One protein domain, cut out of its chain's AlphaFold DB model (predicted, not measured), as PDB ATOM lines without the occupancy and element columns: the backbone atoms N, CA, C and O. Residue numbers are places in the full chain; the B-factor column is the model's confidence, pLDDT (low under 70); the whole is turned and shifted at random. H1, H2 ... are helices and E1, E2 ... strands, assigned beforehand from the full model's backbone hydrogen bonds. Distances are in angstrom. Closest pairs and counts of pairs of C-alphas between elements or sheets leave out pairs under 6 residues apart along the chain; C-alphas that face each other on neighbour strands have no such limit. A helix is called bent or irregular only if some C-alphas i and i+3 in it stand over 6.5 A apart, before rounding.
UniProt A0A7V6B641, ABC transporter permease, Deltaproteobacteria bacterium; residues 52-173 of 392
ATOM      1  N   PRO A  52     113.820-103.361 383.725       40.34
ATOM      2  CA  PRO A  52     113.681-102.400 384.793       40.34
ATOM      3  C   PRO A  52     115.023-102.279 385.522       40.34
ATOM      4  O   PRO A  52     115.653-103.274 385.885       40.34
ATOM      5  N   ARG A  53     115.492-101.038 385.666       46.03
ATOM      6  CA  ARG A  53     116.743-100.724 386.357       46.03
ATOM      7  C   ARG A  53     116.611-101.206 387.799       46.03
ATOM      8  O   ARG A  53     115.810-100.663 388.551       46.03
ATOM      9  N   LEU A  54     117.380-102.227 388.168       49.56
ATOM     10  CA  LEU A  54     117.500-102.662 389.563       49.56
ATOM     11  C   LEU A  54     118.538-101.826 390.333       49.56
ATOM     12  O   LEU A  54     118.641-101.943 391.552       49.56
ATOM     13  N   ASP A  55     119.283-100.967 389.632       45.19
ATOM     14  CA  ASP A  55     120.233-100.028 390.226       45.19
ATOM     15  C   ASP A  55     119.528 -99.056 391.184       45.19
ATOM     16  O   ASP A  55     118.673 -98.265 390.788       45.19
ATOM     17  N   GLY A  56     119.937 -99.087 392.455       48.62
ATOM     18  CA  GLY A  56     119.571 -98.088 393.465       48.62
ATOM     19  C   GLY A  56     118.229 -98.295 394.175       48.62
ATOM     20  O   GLY A  56     117.965 -97.604 395.161       48.62
ATOM     21  N   ASP A  57     117.408 -99.255 393.751       56.06
ATOM     22  CA  ASP A  57     116.160 -99.590 394.437       56.06
ATOM     23  C   ASP A  57     116.462-100.581 395.573       56.06
ATOM     24  O   ASP A  57     116.726-101.749 395.339       56.06
ATOM     25  N   LYS A  58     116.514-100.139 396.832       55.44
ATOM     26  CA  LYS A  58     116.822-101.037 397.969       55.44
ATOM     27  C   LYS A  58     115.624-101.881 398.416       55.44
ATOM     28  O   LYS A  58     115.798-102.785 399.232       55.44
ATOM     29  N   ASN A  59     114.424-101.588 397.911       62.72
ATOM     30  CA  ASN A  59     113.194-102.215 398.389       62.72
ATOM     31  C   ASN A  59     113.048-103.660 397.898       62.72
ATOM     32  O   ASN A  59     112.549-104.501 398.639       62.72
ATOM     33  N   TRP A  60     113.541-103.985 396.699       65.19
ATOM     34  CA  TRP A  60     113.353-105.322 396.126       65.19
ATOM     35  C   TRP A  60     114.247-106.388 396.795       65.19
ATOM     36  O   TRP A  60     113.821-107.538 396.873       65.19
ATOM     37  N   PHE A  61     115.433-106.039 397.335       67.19
ATOM     38  CA  PHE A  61     116.257-106.999 398.096       67.19
ATOM     39  C   PHE A  61     115.450-107.544 399.272       67.19
ATOM     40  O   PHE A  61     115.406-108.748 399.497       67.19
ATOM     41  N   GLU A  62     114.748-106.657 399.981       70.25
ATOM     42  CA  GLU A  62     113.859-107.039 401.074       70.25
ATOM     43  C   GLU A  62     112.672-107.866 400.575       70.25
ATOM     44  O   GLU A  62     112.310-108.838 401.230       70.25
ATOM     45  N   THR A  63     112.101-107.560 399.406       72.44
ATOM     46  CA  THR A  63     111.014-108.345 398.790       72.44
ATOM     47  C   THR A  63     111.441-109.773 398.421       72.44
ATOM     48  O   THR A  63     110.715-110.732 398.690       72.44
ATOM     49  N   VAL A  64     112.626-109.949 397.832       73.06
ATOM     50  CA  VAL A  64     113.156-111.281 397.492       73.06
ATOM     51  C   VAL A  64     113.552-112.025 398.766       73.06
ATOM     52  O   VAL A  64     113.146-113.170 398.953       73.06
ATOM     53  N   ARG A  65     114.248-111.356 399.693       72.69
ATOM     54  CA  ARG A  65     114.642-111.904 401.000       72.69
ATOM     55  C   ARG A  65     113.441-112.401 401.803       72.69
ATOM     56  O   ARG A  65     113.456-113.522 402.304       72.69
ATOM     57  N   SER A  66     112.392-111.586 401.897       71.38
ATOM     58  CA  SER A  66     111.177-111.913 402.653       71.38
ATOM     59  C   SER A  66     110.370-113.046 402.025       71.38
ATOM     60  O   SER A  66     109.831-113.863 402.765       71.38
ATOM     61  N   GLY A  67     110.340-113.164 400.695       64.75
ATOM     62  CA  GLY A  67     109.649-114.278 400.043       64.75
ATOM     63  C   GLY A  67     110.410-115.607 400.041       64.75
ATOM     64  O   GLY A  67     109.775-116.654 399.966       64.75
ATOM     65  N   VAL A  68     111.743-115.594 400.167       69.56
ATOM     66  CA  VAL A  68     112.557-116.818 400.346       69.56
ATOM     67  C   VAL A  68     112.742-117.174 401.833       69.56
ATOM     68  O   VAL A  68     113.092-118.306 402.160       69.56
ATOM     69  N   GLY A  69     112.484-116.235 402.752       61.19
ATOM     70  CA  GLY A  69     112.495-116.467 404.201       61.19
ATOM     71  C   GLY A  69     113.886-116.678 404.813       61.19
ATOM     72  O   GLY A  69     113.998-117.320 405.856       61.19
ATOM     73  N   LYS A  70     114.955-116.179 404.177       65.00
ATOM     74  CA  LYS A  70     116.350-116.353 404.627       65.00
ATOM     75  C   LYS A  70     117.047-115.002 404.787       65.00
ATOM     76  O   LYS A  70     116.853-114.121 403.961       65.00
ATOM     77  N   ASP A  71     117.909-114.854 405.796       65.75
ATOM     78  CA  ASP A  71     118.692-113.620 406.013       65.75
ATOM     79  C   ASP A  71     119.802-113.403 404.970       65.75
ATOM     80  O   ASP A  71     120.223-112.270 404.743       65.75
ATOM     81  N   ARG A  72     120.236-114.480 404.299       70.31
ATOM     82  CA  ARG A  72     121.146-114.459 403.145       70.31
ATOM     83  C   ARG A  72     120.465-115.122 401.950       70.31
ATOM     84  O   ARG A  72     119.831-116.171 402.105       70.31
ATOM     85  N   LEU A  73     120.617-114.545 400.761       72.88
ATOM     86  CA  LEU A  73     120.090-115.133 399.531       72.88
ATOM     87  C   LEU A  73     121.072-116.182 399.011       72.88
ATOM     88  O   LEU A  73     122.040-115.835 398.344       72.88
ATOM     89  N   VAL A  74     120.833-117.459 399.319       80.44
ATOM     90  CA  VAL A  74     121.605-118.571 398.737       80.44
ATOM     91  C   VAL A  74     121.312-118.622 397.241       80.44
ATOM     92  O   VAL A  74     120.152-118.786 396.855       80.44
ATOM     93  N   ILE A  75     122.340-118.478 396.403       77.44
ATOM     94  CA  ILE A  75     122.186-118.262 394.958       77.44
ATOM     95  C   ILE A  75     121.437-119.422 394.289       77.44
ATOM     96  O   ILE A  75     120.496-119.186 393.537       77.44
ATOM     97  N   GLU A  76     121.821-120.664 394.597       76.00
ATOM     98  CA  GLU A  76     121.243-121.887 394.018       76.00
ATOM     99  C   GLU A  76     119.728-121.984 394.293       76.00
ATOM    100  O   GLU A  76     118.920-122.069 393.366       76.00
ATOM    101  N   ASP A  77     119.337-121.877 395.567       78.31
ATOM    102  CA  ASP A  77     117.940-121.968 396.006       78.31
ATOM    103  C   ASP A  77     117.102-120.790 395.496       78.31
ATOM    104  O   ASP A  77     115.961-120.960 395.056       78.31
ATOM    105  N   THR A  78     117.668-119.582 395.549       76.38
ATOM    106  CA  THR A  78     116.973-118.354 395.153       76.38
ATOM    107  C   THR A  78     116.706-118.371 393.652       76.38
ATOM    108  O   THR A  78     115.568-118.174 393.233       76.38
ATOM    109  N   ALA A  79     117.716-118.703 392.841       72.62
ATOM    110  CA  ALA A  79     117.576-118.806 391.392       72.62
ATOM    111  C   ALA A  79     116.533-119.860 390.992       72.62
ATOM    112  O   ALA A  79     115.700-119.604 390.125       72.62
ATOM    113  N   HIS A  80     116.531-121.022 391.650       75.50
ATOM    114  CA  HIS A  80     115.567-122.090 391.376       75.50
ATOM    115  C   HIS A  80     114.125-121.689 391.733       75.50
ATOM    116  O   HIS A  80     113.187-121.957 390.980       75.50
ATOM    117  N   THR A  81     113.941-120.998 392.858       80.12
ATOM    118  CA  THR A  81     112.618-120.537 393.303       80.12
ATOM    119  C   THR A  81     112.067-119.453 392.372       80.12
ATOM    120  O   THR A  81     110.937-119.558 391.893       80.12
ATOM    121  N   LEU A  82     112.889-118.447 392.049       76.88
ATOM    122  CA  LEU A  82     112.525-117.378 391.115       76.88
ATOM    123  C   LEU A  82     112.243-117.930 389.713       76.88
ATOM    124  O   LEU A  82     111.293-117.497 389.065       76.88
ATOM    125  N   PHE A  83     112.997-118.943 389.275       71.75
ATOM    126  CA  PHE A  83     112.784-119.620 387.998       71.75
ATOM    127  C   PHE A  83     111.372-120.202 387.867       71.75
ATOM    128  O   PHE A  83     110.708-119.974 386.850       71.75
ATOM    129  N   PHE A  84     110.887-120.937 388.872       78.06
ATOM    130  CA  PHE A  84     109.554-121.536 388.790       78.06
ATOM    131  C   PHE A  84     108.431-120.507 388.900       78.06
ATOM    132  O   PHE A  84     107.471-120.589 388.131       78.06
ATOM    133  N   ALA A  85     108.571-119.518 389.783       81.12
ATOM    134  CA  ALA A  85     107.615-118.420 389.901       81.12
ATOM    135  C   ALA A  85     107.508-117.627 388.590       81.12
ATOM    136  O   ALA A  85     106.414-117.428 388.058       81.12
ATOM    137  N   ARG A  86     108.653-117.272 387.994       77.75
ATOM    138  CA  ARG A  86     108.722-116.635 386.673       77.75
ATOM    139  C   ARG A  86     108.037-117.477 385.604       77.75
ATOM    140  O   ARG A  86     107.275-116.946 384.803       77.75
ATOM    141  N   ARG A  87     108.293-118.787 385.576       73.25
ATOM    142  CA  ARG A  87     107.709-119.700 384.584       73.25
ATOM    143  C   ARG A  87     106.184-119.740 384.671       73.25
ATOM    144  O   ARG A  87     105.529-119.720 383.631       73.25
ATOM    145  N   ALA A  88     105.623-119.783 385.877       79.31
ATOM    146  CA  ALA A  88     104.175-119.759 386.065       79.31
ATOM    147  C   ALA A  88     103.558-118.452 385.540       79.31
ATOM    148  O   ALA A  88     102.574-118.483 384.797       79.31
ATOM    149  N   LEU A  89     104.191-117.314 385.841       78.62
ATOM    150  CA  LEU A  89     103.752-116.008 385.357       78.62
ATOM    151  C   LEU A  89     103.862-115.883 383.826       78.62
ATOM    152  O   LEU A  89     102.944-115.384 383.183       78.62
ATOM    153  N   LEU A  90     104.945-116.388 383.224       72.19
ATOM    154  CA  LEU A  90     105.138-116.379 381.769       72.19
ATOM    155  C   LEU A  90     104.042-117.153 381.030       72.19
ATOM    156  O   LEU A  90     103.582-116.689 379.990       72.19
ATOM    157  N   PHE A  91     103.596-118.299 381.553       71.75
ATOM    158  CA  PHE A  91     102.488-119.043 380.943       71.75
ATOM    159  C   PHE A  91     101.174-118.268 380.988       71.75
ATOM    160  O   PHE A  91     100.455-118.239 379.991       71.75
ATOM    161  N   LEU A  92     100.883-117.609 382.111       80.75
ATOM    162  CA  LEU A  92      99.706-116.753 382.237       80.75
ATOM    163  C   LEU A  92      99.753-115.591 381.236       80.75
ATOM    164  O   LEU A  92      98.777-115.318 380.540       80.75
ATOM    165  N   MET A  93     100.904-114.931 381.130       75.88
ATOM    166  CA  MET A  93     101.118-113.850 380.173       75.88
ATOM    167  C   MET A  93     101.000-114.322 378.722       75.88
ATOM    168  O   MET A  93     100.420-113.618 377.900       75.88
ATOM    169  N   ALA A  94     101.529-115.505 378.405       65.69
ATOM    170  CA  ALA A  94     101.437-116.107 377.082       65.69
ATOM    171  C   ALA A  94      99.984-116.406 376.691       65.69
ATOM    172  O   ALA A  94      99.566-116.065 375.588       65.69
ATOM    173  N   ASP A  95      99.206-116.991 377.605       71.56
ATOM    174  CA  ASP A  95      97.779-117.255 377.405       71.56
ATOM    175  C   ASP A  95      96.990-115.949 377.208       71.56
ATOM    176  O   ASP A  95      96.169-115.840 376.296       71.56
ATOM    177  N   ALA A  96      97.294-114.919 378.002       74.75
ATOM    178  CA  ALA A  96      96.689-113.600 377.853       74.75
ATOM    179  C   ALA A  96      97.035-112.946 376.504       74.75
ATOM    180  O   ALA A  96      96.137-112.448 375.827       74.75
ATOM    181  N   LEU A  97      98.304-112.994 376.077       68.12
ATOM    182  CA  LEU A  97      98.758-112.503 374.768       68.12
ATOM    183  C   LEU A  97      98.078-113.233 373.615       68.12
ATOM    184  O   LEU A  97      97.662-112.604 372.648       68.12
ATOM    185  N   GLN A  98      97.940-114.553 373.715       63.31
ATOM    186  CA  GLN A  98      97.296-115.350 372.677       63.31
ATOM    187  C   GLN A  98      95.801-115.020 372.549       63.31
ATOM    188  O   GLN A  98      95.250-115.063 371.452       63.31
ATOM    189  N   LYS A  99      95.139-114.660 373.655       71.81
ATOM    190  CA  LYS A  99      93.718-114.276 373.668       71.81
ATOM    191  C   LYS A  99      93.475-112.819 373.275       71.81
ATOM    192  O   LYS A  99      92.472-112.530 372.630       71.81
ATOM    193  N   GLY A 100      94.339-111.905 373.716       67.56
ATOM    194  CA  GLY A 100      94.111-110.457 373.651       67.56
ATOM    195  C   GLY A 100      95.070-109.676 372.751       67.56
ATOM    196  O   GLY A 100      94.881-108.475 372.571       67.56
ATOM    197  N   GLY A 101      96.093-110.317 372.182       64.75
ATOM    198  CA  GLY A 101      97.121-109.644 371.391       64.75
ATOM    199  C   GLY A 101      97.913-108.619 372.211       64.75
ATOM    200  O   GLY A 101      98.147-108.802 373.401       64.75
ATOM    201  N   LYS A 102      98.331-107.517 371.576       59.97
ATOM    202  CA  LYS A 102      99.205-106.500 372.198       59.97
ATOM    203  C   LYS A 102      98.580-105.753 373.381       59.97
ATOM    204  O   LYS A 102      99.310-105.364 374.282       59.97
ATOM    205  N   ASP A 103      97.257-105.595 373.396       68.88
ATOM    206  CA  ASP A 103      96.523-104.897 374.463       68.88
ATOM    207  C   ASP A 103      96.001-105.857 375.543       68.88
ATOM    208  O   ASP A 103      95.112-105.511 376.330       68.88
ATOM    209  N   ALA A 104      96.521-107.087 375.566       74.94
ATOM    210  CA  ALA A 104      96.126-108.094 376.529       74.94
ATOM    211  C   ALA A 104      96.307-107.594 377.969       74.94
ATOM    212  O   ALA A 104      97.283-106.928 378.329       74.94
ATOM    213  N   ARG A 105      95.328-107.944 378.802       83.12
ATOM    214  CA  ARG A 105      95.302-107.612 380.221       83.12
ATOM    215  C   ARG A 105      95.107-108.866 381.048       83.12
ATOM    216  O   ARG A 105      94.431-109.798 380.615       83.12
ATOM    217  N   VAL A 106      95.672-108.860 382.246       85.62
ATOM    218  CA  VAL A 106      95.630-109.984 383.181       85.62
ATOM    219  C   VAL A 106      94.950-109.524 384.464       85.62
ATOM    220  O   VAL A 106      95.260-108.451 384.983       85.62
ATOM    221  N   LYS A 107      94.004-110.320 384.968       89.62
ATOM    222  CA  LYS A 107      93.373-110.067 386.267       89.62
ATOM    223  C   LYS A 107      94.309-110.497 387.388       89.62
ATOM    224  O   LYS A 107      94.928-111.558 387.292       89.62
ATOM    225  N   CYS A 108      94.360-109.727 388.468       87.50
ATOM    226  CA  CYS A 108      95.176-110.076 389.626       87.50
ATOM    227  C   CYS A 108      94.814-111.430 390.247       87.50
ATOM    228  O   CYS A 108      95.713-112.142 390.687       87.50
ATOM    229  N   ASP A 109      93.552-111.855 390.166       86.69
ATOM    230  CA  ASP A 109      93.126-113.200 390.578       86.69
ATOM    231  C   ASP A 109      93.870-114.313 389.835       86.69
ATOM    232  O   ASP A 109      94.201-115.351 390.409       86.69
ATOM    233  N   ASP A 110      94.128-114.120 388.541       86.88
ATOM    234  CA  ASP A 110      94.812-115.116 387.723       86.88
ATOM    235  C   ASP A 110      96.319-115.117 388.013       86.88
ATOM    236  O   ASP A 110      96.944-116.178 388.006       86.88
ATOM    237  N   VAL A 111      96.890-113.957 388.366       86.62
ATOM    238  CA  VAL A 111      98.273-113.840 388.866       86.62
ATOM    239  C   VAL A 111      98.423-114.547 390.213       86.62
ATOM    240  O   VAL A 111      99.363-115.322 390.388       86.62
ATOM    241  N   ALA A 112      97.485-114.338 391.139       86.56
ATOM    242  CA  ALA A 112      97.466-115.000 392.441       86.56
ATOM    243  C   ALA A 112      97.347-116.523 392.303       86.56
ATOM    244  O   ALA A 112      98.075-117.263 392.959       86.56
ATOM    245  N   LYS A 113      96.509-117.006 391.376       86.88
ATOM    246  CA  LYS A 113      96.434-118.438 391.044       86.88
ATOM    247  C   LYS A 113      97.731-118.968 390.437       86.88
ATOM    248  O   LYS A 113      98.160-120.057 390.800       86.88
ATOM    249  N   ALA A 114      98.351-118.232 389.513       84.69
ATOM    250  CA  ALA A 114      99.601-118.657 388.883       84.69
ATOM    251  C   ALA A 114     100.759-118.732 389.893       84.69
ATOM    252  O   ALA A 114     101.605-119.619 389.803       84.69
ATOM    253  N   LEU A 115     100.781-117.828 390.872       85.62
ATOM    254  CA  LEU A 115     101.798-117.746 391.917       85.62
ATOM    255  C   LEU A 115     101.328-118.317 393.263       85.62
ATOM    256  O   LEU A 115     101.881-117.943 394.290       85.62
ATOM    257  N   SER A 116     100.377-119.256 393.287       82.94
ATOM    258  CA  SER A 116      99.798-119.782 394.539       82.94
ATOM    259  C   SER A 116     100.788-120.541 395.435       82.94
ATOM    260  O   SER A 116     100.514-120.821 396.595       82.94
ATOM    261  N   ALA A 117     101.941-120.945 394.894       82.19
ATOM    262  CA  ALA A 117     103.041-121.507 395.684       82.19
ATOM    263  C   ALA A 117     103.897-120.419 396.372       82.19
ATOM    264  O   ALA A 117     104.741-120.734 397.208       82.19
ATOM    265  N   TRP A 118     103.684-119.149 396.013       83.75
ATOM    266  CA  TRP A 118     104.429-117.966 396.442       83.75
ATOM    267  C   TRP A 118     103.478-116.786 396.705       83.75
ATOM    268  O   TRP A 118     103.673-115.689 396.175       83.75
ATOM    269  N   ASP A 119     102.458-116.994 397.544       77.62
ATOM    270  CA  ASP A 119     101.403-116.006 397.846       77.62
ATOM    271  C   ASP A 119     101.953-114.633 398.259       77.62
ATOM    272  O   ASP A 119     101.421-113.587 397.879       77.62
ATOM    273  N   PHE A 120     103.076-114.617 398.988       81.69
ATOM    274  CA  PHE A 120     103.753-113.373 399.338       81.69
ATOM    275  C   PHE A 120     104.164-112.587 398.087       81.69
ATOM    276  O   PHE A 120     103.854-111.404 397.982       81.69
ATOM    277  N   TRP A 121     104.800-113.225 397.102       80.62
ATOM    278  CA  TRP A 121     105.179-112.562 395.853       80.62
ATOM    279  C   TRP A 121     103.968-112.167 395.017       80.62
ATOM    280  O   TRP A 121     103.974-111.074 394.453       80.62
ATOM    281  N   ALA A 122     102.914-112.985 394.992       81.44
ATOM    282  CA  ALA A 122     101.661-112.623 394.335       81.44
ATOM    283  C   ALA A 122     101.109-111.283 394.861       81.44
ATOM    284  O   ALA A 122     100.796-110.398 394.065       81.44
ATOM    285  N   SER A 123     101.112-111.092 396.187       80.19
ATOM    286  CA  SER A 123     100.639-109.861 396.845       80.19
ATOM    287  C   SER A 123     101.500-108.615 396.579       80.19
ATOM    288  O   SER A 123     101.043-107.485 396.744       80.19
ATOM    289  N   GLN A 124     102.762-108.806 396.179       81.06
ATOM    290  CA  GLN A 124     103.670-107.710 395.814       81.06
ATOM    291  C   GLN A 124     103.501-107.296 394.351       81.06
ATOM    292  O   GLN A 124     103.706-106.132 394.010       81.06
ATOM    293  N   VAL A 125     103.123-108.239 393.486       79.56
ATOM    294  CA  VAL A 125     102.881-107.992 392.060       79.56
ATOM    295  C   VAL A 125     101.505-107.363 391.833       79.56
ATOM    296  O   VAL A 125     101.364-106.469 390.997       79.56
ATOM    297  N   CYS A 126     100.497-107.809 392.577       80.31
ATOM    298  CA  CYS A 126      99.096-107.487 392.337       80.31
ATOM    299  C   CYS A 126      98.344-107.250 393.649       80.31
ATOM    300  O   CYS A 126      98.582-107.946 394.634       80.31
ATOM    301  N   LYS A 127      97.411-106.293 393.640       78.56
ATOM    302  CA  LYS A 127      96.455-106.056 394.732       78.56
ATOM    303  C   LYS A 127      95.042-106.375 394.243       78.56
ATOM    304  O   LYS A 127      94.762-106.205 393.059       78.56
ATOM    305  N   ASP A 128      94.207-106.885 395.145       71.12
ATOM    306  CA  ASP A 128      92.917-107.512 394.827       71.12
ATOM    307  C   ASP A 128      92.035-106.660 393.887       71.12
ATOM    308  O   ASP A 128      91.954-105.440 394.030       71.12
ATOM    309  N   ASP A 129      91.394-107.328 392.919       71.50
ATOM    310  CA  ASP A 129      90.538-106.783 391.844       71.50
ATOM    311  C   ASP A 129      91.201-105.877 390.778       71.50
ATOM    312  O   ASP A 129      90.521-105.415 389.852       71.50
ATOM    313  N   GLU A 130      92.519-105.648 390.813       85.56
ATOM    314  CA  GLU A 130      93.199-104.910 389.737       85.56
ATOM    315  C   GLU A 130      93.281-105.717 388.416       85.56
ATOM    316  O   GLU A 130      93.379-106.950 388.377       85.56
ATOM    317  N   VAL A 131      93.264-104.992 387.292       85.00
ATOM    318  CA  VAL A 131      93.474-105.533 385.941       85.00
ATOM    319  C   VAL A 131      94.674-104.828 385.329       85.00
ATOM    320  O   VAL A 131      94.594-103.647 384.991       85.00
ATOM    321  N   LEU A 132      95.771-105.560 385.164       82.69
ATOM    322  CA  LEU A 132      97.042-105.003 384.714       82.69
ATOM    323  C   LEU A 132      97.230-105.204 383.215       82.69
ATOM    324  O   LEU A 132      96.908-106.263 382.665       82.69
ATOM    325  N   ALA A 133      97.795-104.194 382.555       81.12
ATOM    326  CA  ALA A 133      98.418-104.394 381.253       81.12
ATOM    327  C   ALA A 133      99.656-105.289 381.415       81.12
ATOM    328  O   ALA A 133     100.294-105.296 382.470       81.12
ATOM    329  N   LEU A 134     100.023-106.033 380.372       72.50
ATOM    330  CA  LEU A 134     101.188-106.922 380.437       72.50
ATOM    331  C   LEU A 134     102.487-106.178 380.751       72.50
ATOM    332  O   LEU A 134     103.289-106.684 381.528       72.50
ATOM    333  N   GLU A 135     102.667-104.974 380.209       66.75
ATOM    334  CA  GLU A 135     103.839-104.138 380.496       66.75
ATOM    335  C   GLU A 135     103.940-103.799 381.991       66.75
ATOM    336  O   GLU A 135     105.003-103.941 382.595       66.75
ATOM    337  N   GLU A 136     102.816-103.438 382.613       74.56
ATOM    338  CA  GLU A 136     102.749-103.107 384.037       74.56
ATOM    339  C   GLU A 136     102.959-104.348 384.917       74.56
ATOM    340  O   GLU A 136     103.684-104.300 385.911       74.56
ATOM    341  N   LEU A 137     102.392-105.492 384.518       77.12
ATOM    342  CA  LEU A 137     102.613-106.770 385.194       77.12
ATOM    343  C   LEU A 137     104.100-107.155 385.195       77.12
ATOM    344  O   LEU A 137     104.624-107.585 386.222       77.12
ATOM    345  N   GLN A 138     104.798-106.970 384.074       71.44
ATOM    346  CA  GLN A 138     106.237-107.233 383.992       71.44
ATOM    347  C   GLN A 138     107.058-106.279 384.838       71.44
ATOM    348  O   GLN A 138     108.011-106.702 385.491       71.44
ATOM    349  N   GLU A 139     106.706-104.996 384.835       70.69
ATOM    350  CA  GLU A 139     107.420-103.994 385.617       70.69
ATOM    351  C   GLU A 139     107.313-104.270 387.123       70.69
ATOM    352  O   GLU A 139     108.305-104.132 387.850       70.69
ATOM    353  N   ARG A 140     106.133-104.699 387.585       77.06
ATOM    354  CA  ARG A 140     105.880-105.058 388.987       77.06
ATOM    355  C   ARG A 140     106.523-106.387 389.373       77.06
ATOM    356  O   ARG A 140     107.116-106.499 390.442       77.06
ATOM    357  N   ALA A 141     106.458-107.386 388.498       75.62
ATOM    358  CA  ALA A 141     106.990-108.716 388.779       75.62
ATOM    359  C   ALA A 141     108.500-108.852 388.517       75.62
ATOM    360  O   ALA A 141     109.080-109.891 388.821       75.62
ATOM    361  N   ARG A 142     109.153-107.809 387.997       70.25
ATOM    362  CA  ARG A 142     110.553-107.767 387.550       70.25
ATOM    363  C   ARG A 142     111.601-108.502 388.384       70.25
ATOM    364  O   ARG A 142     112.588-108.983 387.842       70.25
ATOM    365  N   PHE A 143     111.418-108.588 389.697       71.12
ATOM    366  CA  PHE A 143     112.338-109.267 390.607       71.12
ATOM    367  C   PHE A 143     112.417-110.782 390.343       71.12
ATOM    368  O   PHE A 143     113.454-111.390 390.588       71.12
ATOM    369  N   LEU A 144     111.363-111.382 389.772       73.38
ATOM    370  CA  LEU A 144     111.336-112.785 389.339       73.38
ATOM    371  C   LEU A 144     112.317-113.081 388.194       73.38
ATOM    372  O   LEU A 144     112.581-114.240 387.878       73.38
ATOM    373  N   TRP A 145     112.866-112.046 387.556       67.31
ATOM    374  CA  TRP A 145     113.784-112.170 386.432       67.31
ATOM    375  C   TRP A 145     115.263-112.215 386.833       67.31
ATOM    376  O   TRP A 145     116.104-112.312 385.946       67.31
ATOM    377  N   LEU A 146     115.593-112.209 388.129       69.50
ATOM    378  CA  LEU A 146     116.957-112.474 388.596       69.50
ATOM    379  C   LEU A 146     117.327-113.945 388.348       69.50
ATOM    380  O   LEU A 146     116.609-114.852 388.772       69.50
ATOM    381  N   ASP A 147     118.444-114.184 387.661       63.06
ATOM    382  CA  ASP A 147     118.978-115.524 387.399       63.06
ATOM    383  C   ASP A 147     120.244-115.829 388.217       63.06
ATOM    384  O   ASP A 147     120.767-114.987 388.954       63.06
ATOM    385  N   LYS A 148     120.727-117.071 388.093       68.94
ATOM    386  CA  LYS A 148     121.908-117.565 388.809       68.94
ATOM    387  C   LYS A 148     123.161-116.746 388.492       68.94
ATOM    388  O   LYS A 148     123.919-116.449 389.408       68.94
ATOM    389  N   ASP A 149     123.370-116.361 387.237       62.38
ATOM    390  CA  ASP A 149     124.575-115.657 386.795       62.38
ATOM    391  C   ASP A 149     124.558-114.177 387.191       62.38
ATOM    392  O   ASP A 149     125.599-113.604 387.510       62.38
ATOM    393  N   MET A 150     123.382-113.550 387.225       67.12
ATOM    394  CA  MET A 150     123.175-112.211 387.770       67.12
ATOM    395  C   MET A 150     123.455-112.198 389.268       67.12
ATOM    396  O   MET A 150     124.222-111.354 389.724       67.12
ATOM    397  N   LEU A 151     122.901-113.159 390.015       69.62
ATOM    398  CA  LEU A 151     123.160-113.311 391.447       69.62
ATOM    399  C   LEU A 151     124.643-113.628 391.722       69.62
ATOM    400  O   LEU A 151     125.238-113.026 392.608       69.62
ATOM    401  N   ALA A 152     125.282-114.477 390.911       71.31
ATOM    402  CA  ALA A 152     126.707-114.800 391.030       71.31
ATOM    403  C   ALA A 152     127.639-113.630 390.677       71.31
ATOM    404  O   ALA A 152     128.740-113.536 391.208       71.31
ATOM    405  N   LYS A 153     127.222-112.717 389.793       67.94
ATOM    406  CA  LYS A 153     127.961-111.469 389.522       67.94
ATOM    407  C   LYS A 153     127.844-110.456 390.665       67.94
ATOM    408  O   LYS A 153     128.677-109.555 390.745       67.94
ATOM    409  N   MET A 154     126.814-110.574 391.504       69.56
ATOM    410  CA  MET A 154     126.605-109.731 392.688       69.56
ATOM    411  C   MET A 154     127.360-110.254 393.913       69.56
ATOM    412  O   MET A 154     127.715-109.464 394.784       69.56
ATOM    413  N   ASP A 155     127.632-111.555 393.946       73.75
ATOM    414  CA  ASP A 155     128.432-112.239 394.959       73.75
ATOM    415  C   ASP A 155     129.924-111.866 394.823       73.75
ATOM    416  O   ASP A 155     130.674-112.392 393.991       73.75
ATOM    417  N   LYS A 156     130.348-110.867 395.607       70.06
ATOM    418  CA  LYS A 156     131.712-110.316 395.556       70.06
ATOM    419  C   LYS A 156     132.747-111.233 396.193       70.06
ATOM    420  O   LYS A 156     133.896-111.231 395.740       70.06
ATOM    421  N   ASP A 157     132.380-111.937 397.256       76.12
ATOM    422  CA  ASP A 157     133.275-112.820 398.001       76.12
ATOM    423  C   ASP A 157     133.258-114.265 397.469       76.12
ATOM    424  O   ASP A 157     134.155-115.047 397.799       76.12
ATOM    425  N   LYS A 158     132.349-114.562 396.528       77.50
ATOM    426  CA  LYS A 158     132.139-115.857 395.868       77.50
ATOM    427  C   LYS A 158     131.748-116.950 396.857       77.50
ATOM    428  O   LYS A 158     132.133-118.110 396.669       77.50
ATOM    429  N   ASP A 159     131.032-116.588 397.918       79.00
ATOM    430  CA  ASP A 159     130.627-117.517 398.970       79.00
ATOM    431  C   ASP A 159     129.330-118.286 398.647       79.00
ATOM    432  O   ASP A 159     128.940-119.202 399.380       79.00
ATOM    433  N   GLY A 160     128.698-117.985 397.507       78.88
ATOM    434  CA  GLY A 160     127.464-118.617 397.054       78.88
ATOM    435  C   GLY A 160     126.201-117.986 397.642       78.88
ATOM    436  O   GLY A 160     125.105-118.539 397.463       78.88
ATOM    437  N   ALA A 161     126.322-116.851 398.333       79.31
ATOM    438  CA  ALA A 161     125.218-116.080 398.872       79.31
ATOM    439  C   ALA A 161     125.381-114.580 398.583       79.31
ATOM    440  O   ALA A 161     126.474-114.074 398.397       79.31
ATOM    441  N   VAL A 162     124.264-113.849 398.545       74.31
ATOM    442  CA  VAL A 162     124.278-112.390 398.352       74.31
ATOM    443  C   VAL A 162     123.678-111.706 399.575       74.31
ATOM    444  O   VAL A 162     122.570-112.058 400.009       74.31
ATOM    445  N   VAL A 163     124.390-110.719 400.128       74.38
ATOM    446  CA  VAL A 163     123.883-109.837 401.199       74.38
ATOM    447  C   VAL A 163     123.488-108.449 400.681       74.38
ATOM    448  O   VAL A 163     123.838-108.036 399.574       74.38
ATOM    449  N   LYS A 164     122.713-107.709 401.482       68.06
ATOM    450  CA  LYS A 164     122.099-106.427 401.092       68.06
ATOM    451  C   LYS A 164     123.133-105.382 400.672       68.06
ATOM    452  O   LYS A 164     122.862-104.557 399.805       68.06
ATOM    453  N   GLU A 165     124.303-105.411 401.300       65.69
ATOM    454  CA  GLU A 165     125.417-104.488 401.083       65.69
ATOM    455  C   GLU A 165     126.198-104.783 399.792       65.69
ATOM    456  O   GLU A 165     126.845-103.891 399.240       65.69
ATOM    457  N   GLU A 166     126.129-106.020 399.297       60.38
ATOM    458  CA  GLU A 166     126.765-106.462 398.049       60.38
ATOM    459  C   GLU A 166     125.886-106.205 396.834       60.38
ATOM    460  O   GLU A 166     126.391-106.071 395.715       60.38
ATOM    461  N   PHE A 167     124.579-106.067 397.060       56.97
ATOM    462  CA  PHE A 167     123.642-105.753 396.008       56.97
ATOM    463  C   PHE A 167     123.838-104.322 395.494       56.97
ATOM    464  O   PHE A 167     123.309-103.346 396.030       56.97
ATOM    465  N   LEU A 168     124.602-104.206 394.411       51.03
ATOM    466  CA  LEU A 168     124.868-102.949 393.711       51.03
ATOM    467  C   LEU A 168     124.034-102.777 392.438       51.03
ATOM    468  O   LEU A 168     124.251-101.810 391.716       51.03
ATOM    469  N   GLY A 169     123.059-103.662 392.211       49.22
ATOM    470  CA  GLY A 169     122.237-103.690 391.005       49.22
ATOM    471  C   GLY A 169     122.728-104.708 389.976       49.22
ATOM    472  O   GLY A 169     123.904-105.066 389.916       49.22
ATOM    473  N   ALA A 170     121.780-105.249 389.208       42.28
ATOM    474  CA  ALA A 170     122.057-106.198 388.132       42.28
ATOM    475  C   ALA A 170     122.603-105.460 386.899       42.28
ATOM    476  O   ALA A 170     122.138-104.354 386.612       42.28
ATOM    477  N   PRO A 171     123.544-106.052 386.138       43.25
ATOM    478  CA  PRO A 171     124.071-105.418 384.934       43.25
ATOM    479  C   PRO A 171     122.955-105.136 383.923       43.25
ATOM    480  O   PRO A 171     122.015-105.918 383.809       43.25
ATOM    481  N   LEU A 172     123.104-104.035 383.174       40.91
ATOM    482  CA  LEU A 172     122.260-103.650 382.041       40.91
ATOM    483  C   LEU A 172     122.007-104.845 381.124       40.91
ATOM    484  O   LEU A 172     122.944-105.346 380.499       40.91
ATOM    485  N   PRO A 173     120.758-105.269 380.978       51.41
ATOM    486  CA  PRO A 173     120.456-106.311 380.025       51.41
ATOM    487  C   PRO A 173     120.063-105.674 378.700       51.41
ATOM    488  O   PRO A 173     119.436-104.608 378.650       51.41
TER     489      PRO A 173
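What this domain is: This is residues 52 to 173 of the 392 residues of the protein "ABC transporter permease" of Deltaproteobacteria bacterium (UniProt A0A7V6B641). One long helix, H2, runs along most of the domain's length, with H5 folding back beside it, H3 packed on its residues 88 to 92 and H6 on its residues 75 to 79. H4 packs on H1, H3 and H5, and a tiny antiparallel sheet, order E1 - E2, sits near the kinked end of H2. The printed part has 122 residues, in the order H1 H2 E1 H3 H4 E2 H5 H6, mostly helix. It is compact, with a radius of gyration of the C-alphas of 14.8 A, and spans 46 by 27 by 21 A.

How they stand to each other: H1, residues 59 to 68, is close to but not clearly touching H2, residues 75 to 103; the closest C-alphas, of Val 68 and Thr 78, are 7.0 A apart. E1, residues 105 to 107, is antiparallel to E2, residues 131 to 133, with N 106 and O 132 within hydrogen-bond range at 2.9 A. H3, residues 108 to 114, touches H2 at a steep tilt of 52 degrees, closest C-alphas Ala 88 and Ala 114, 5.5 A. H4, residues 119 to 125, touches H1 at Gly 67 and Phe 120, closest C-alphas, 6.0 A. H5, residues 134 to 145, touches H2 at a shallow tilt of 13 degrees, opposite ways, closest C-alphas Leu 82 and Leu 144, 5.1 A. H6, residues 148 to 154, touches H2, closest C-alphas Ala 79 and Lys 148, 5.2 A. Every O i to N i+4 pair is within hydrogen-bond range in H1, H3, H4 and H6; H2 has 23 of 25, H5 5 of 8.

Where its parts are: H1 begins at C-alpha 59 (113.194, -102.215, 398.389). H2, 35.5 A long, has a kink of 77 degrees near residue 97. H2 and H5 are irregular: C-alphas 99 and 102 are 9.6 A apart, 140 and 143 7.9 A. H6 ends at C-alpha 154 (126.605, -109.731, 392.688).

The domain as a whole: The farthest C-alphas, of Lys 99 and Asp 157, are 46.5 A apart. The printed part has no cut and no long link. Residues 155 to 173 hold no named element. Mean pLDDT of the printed part is 71.6; 42 residues are under 70, among them 164 to 173.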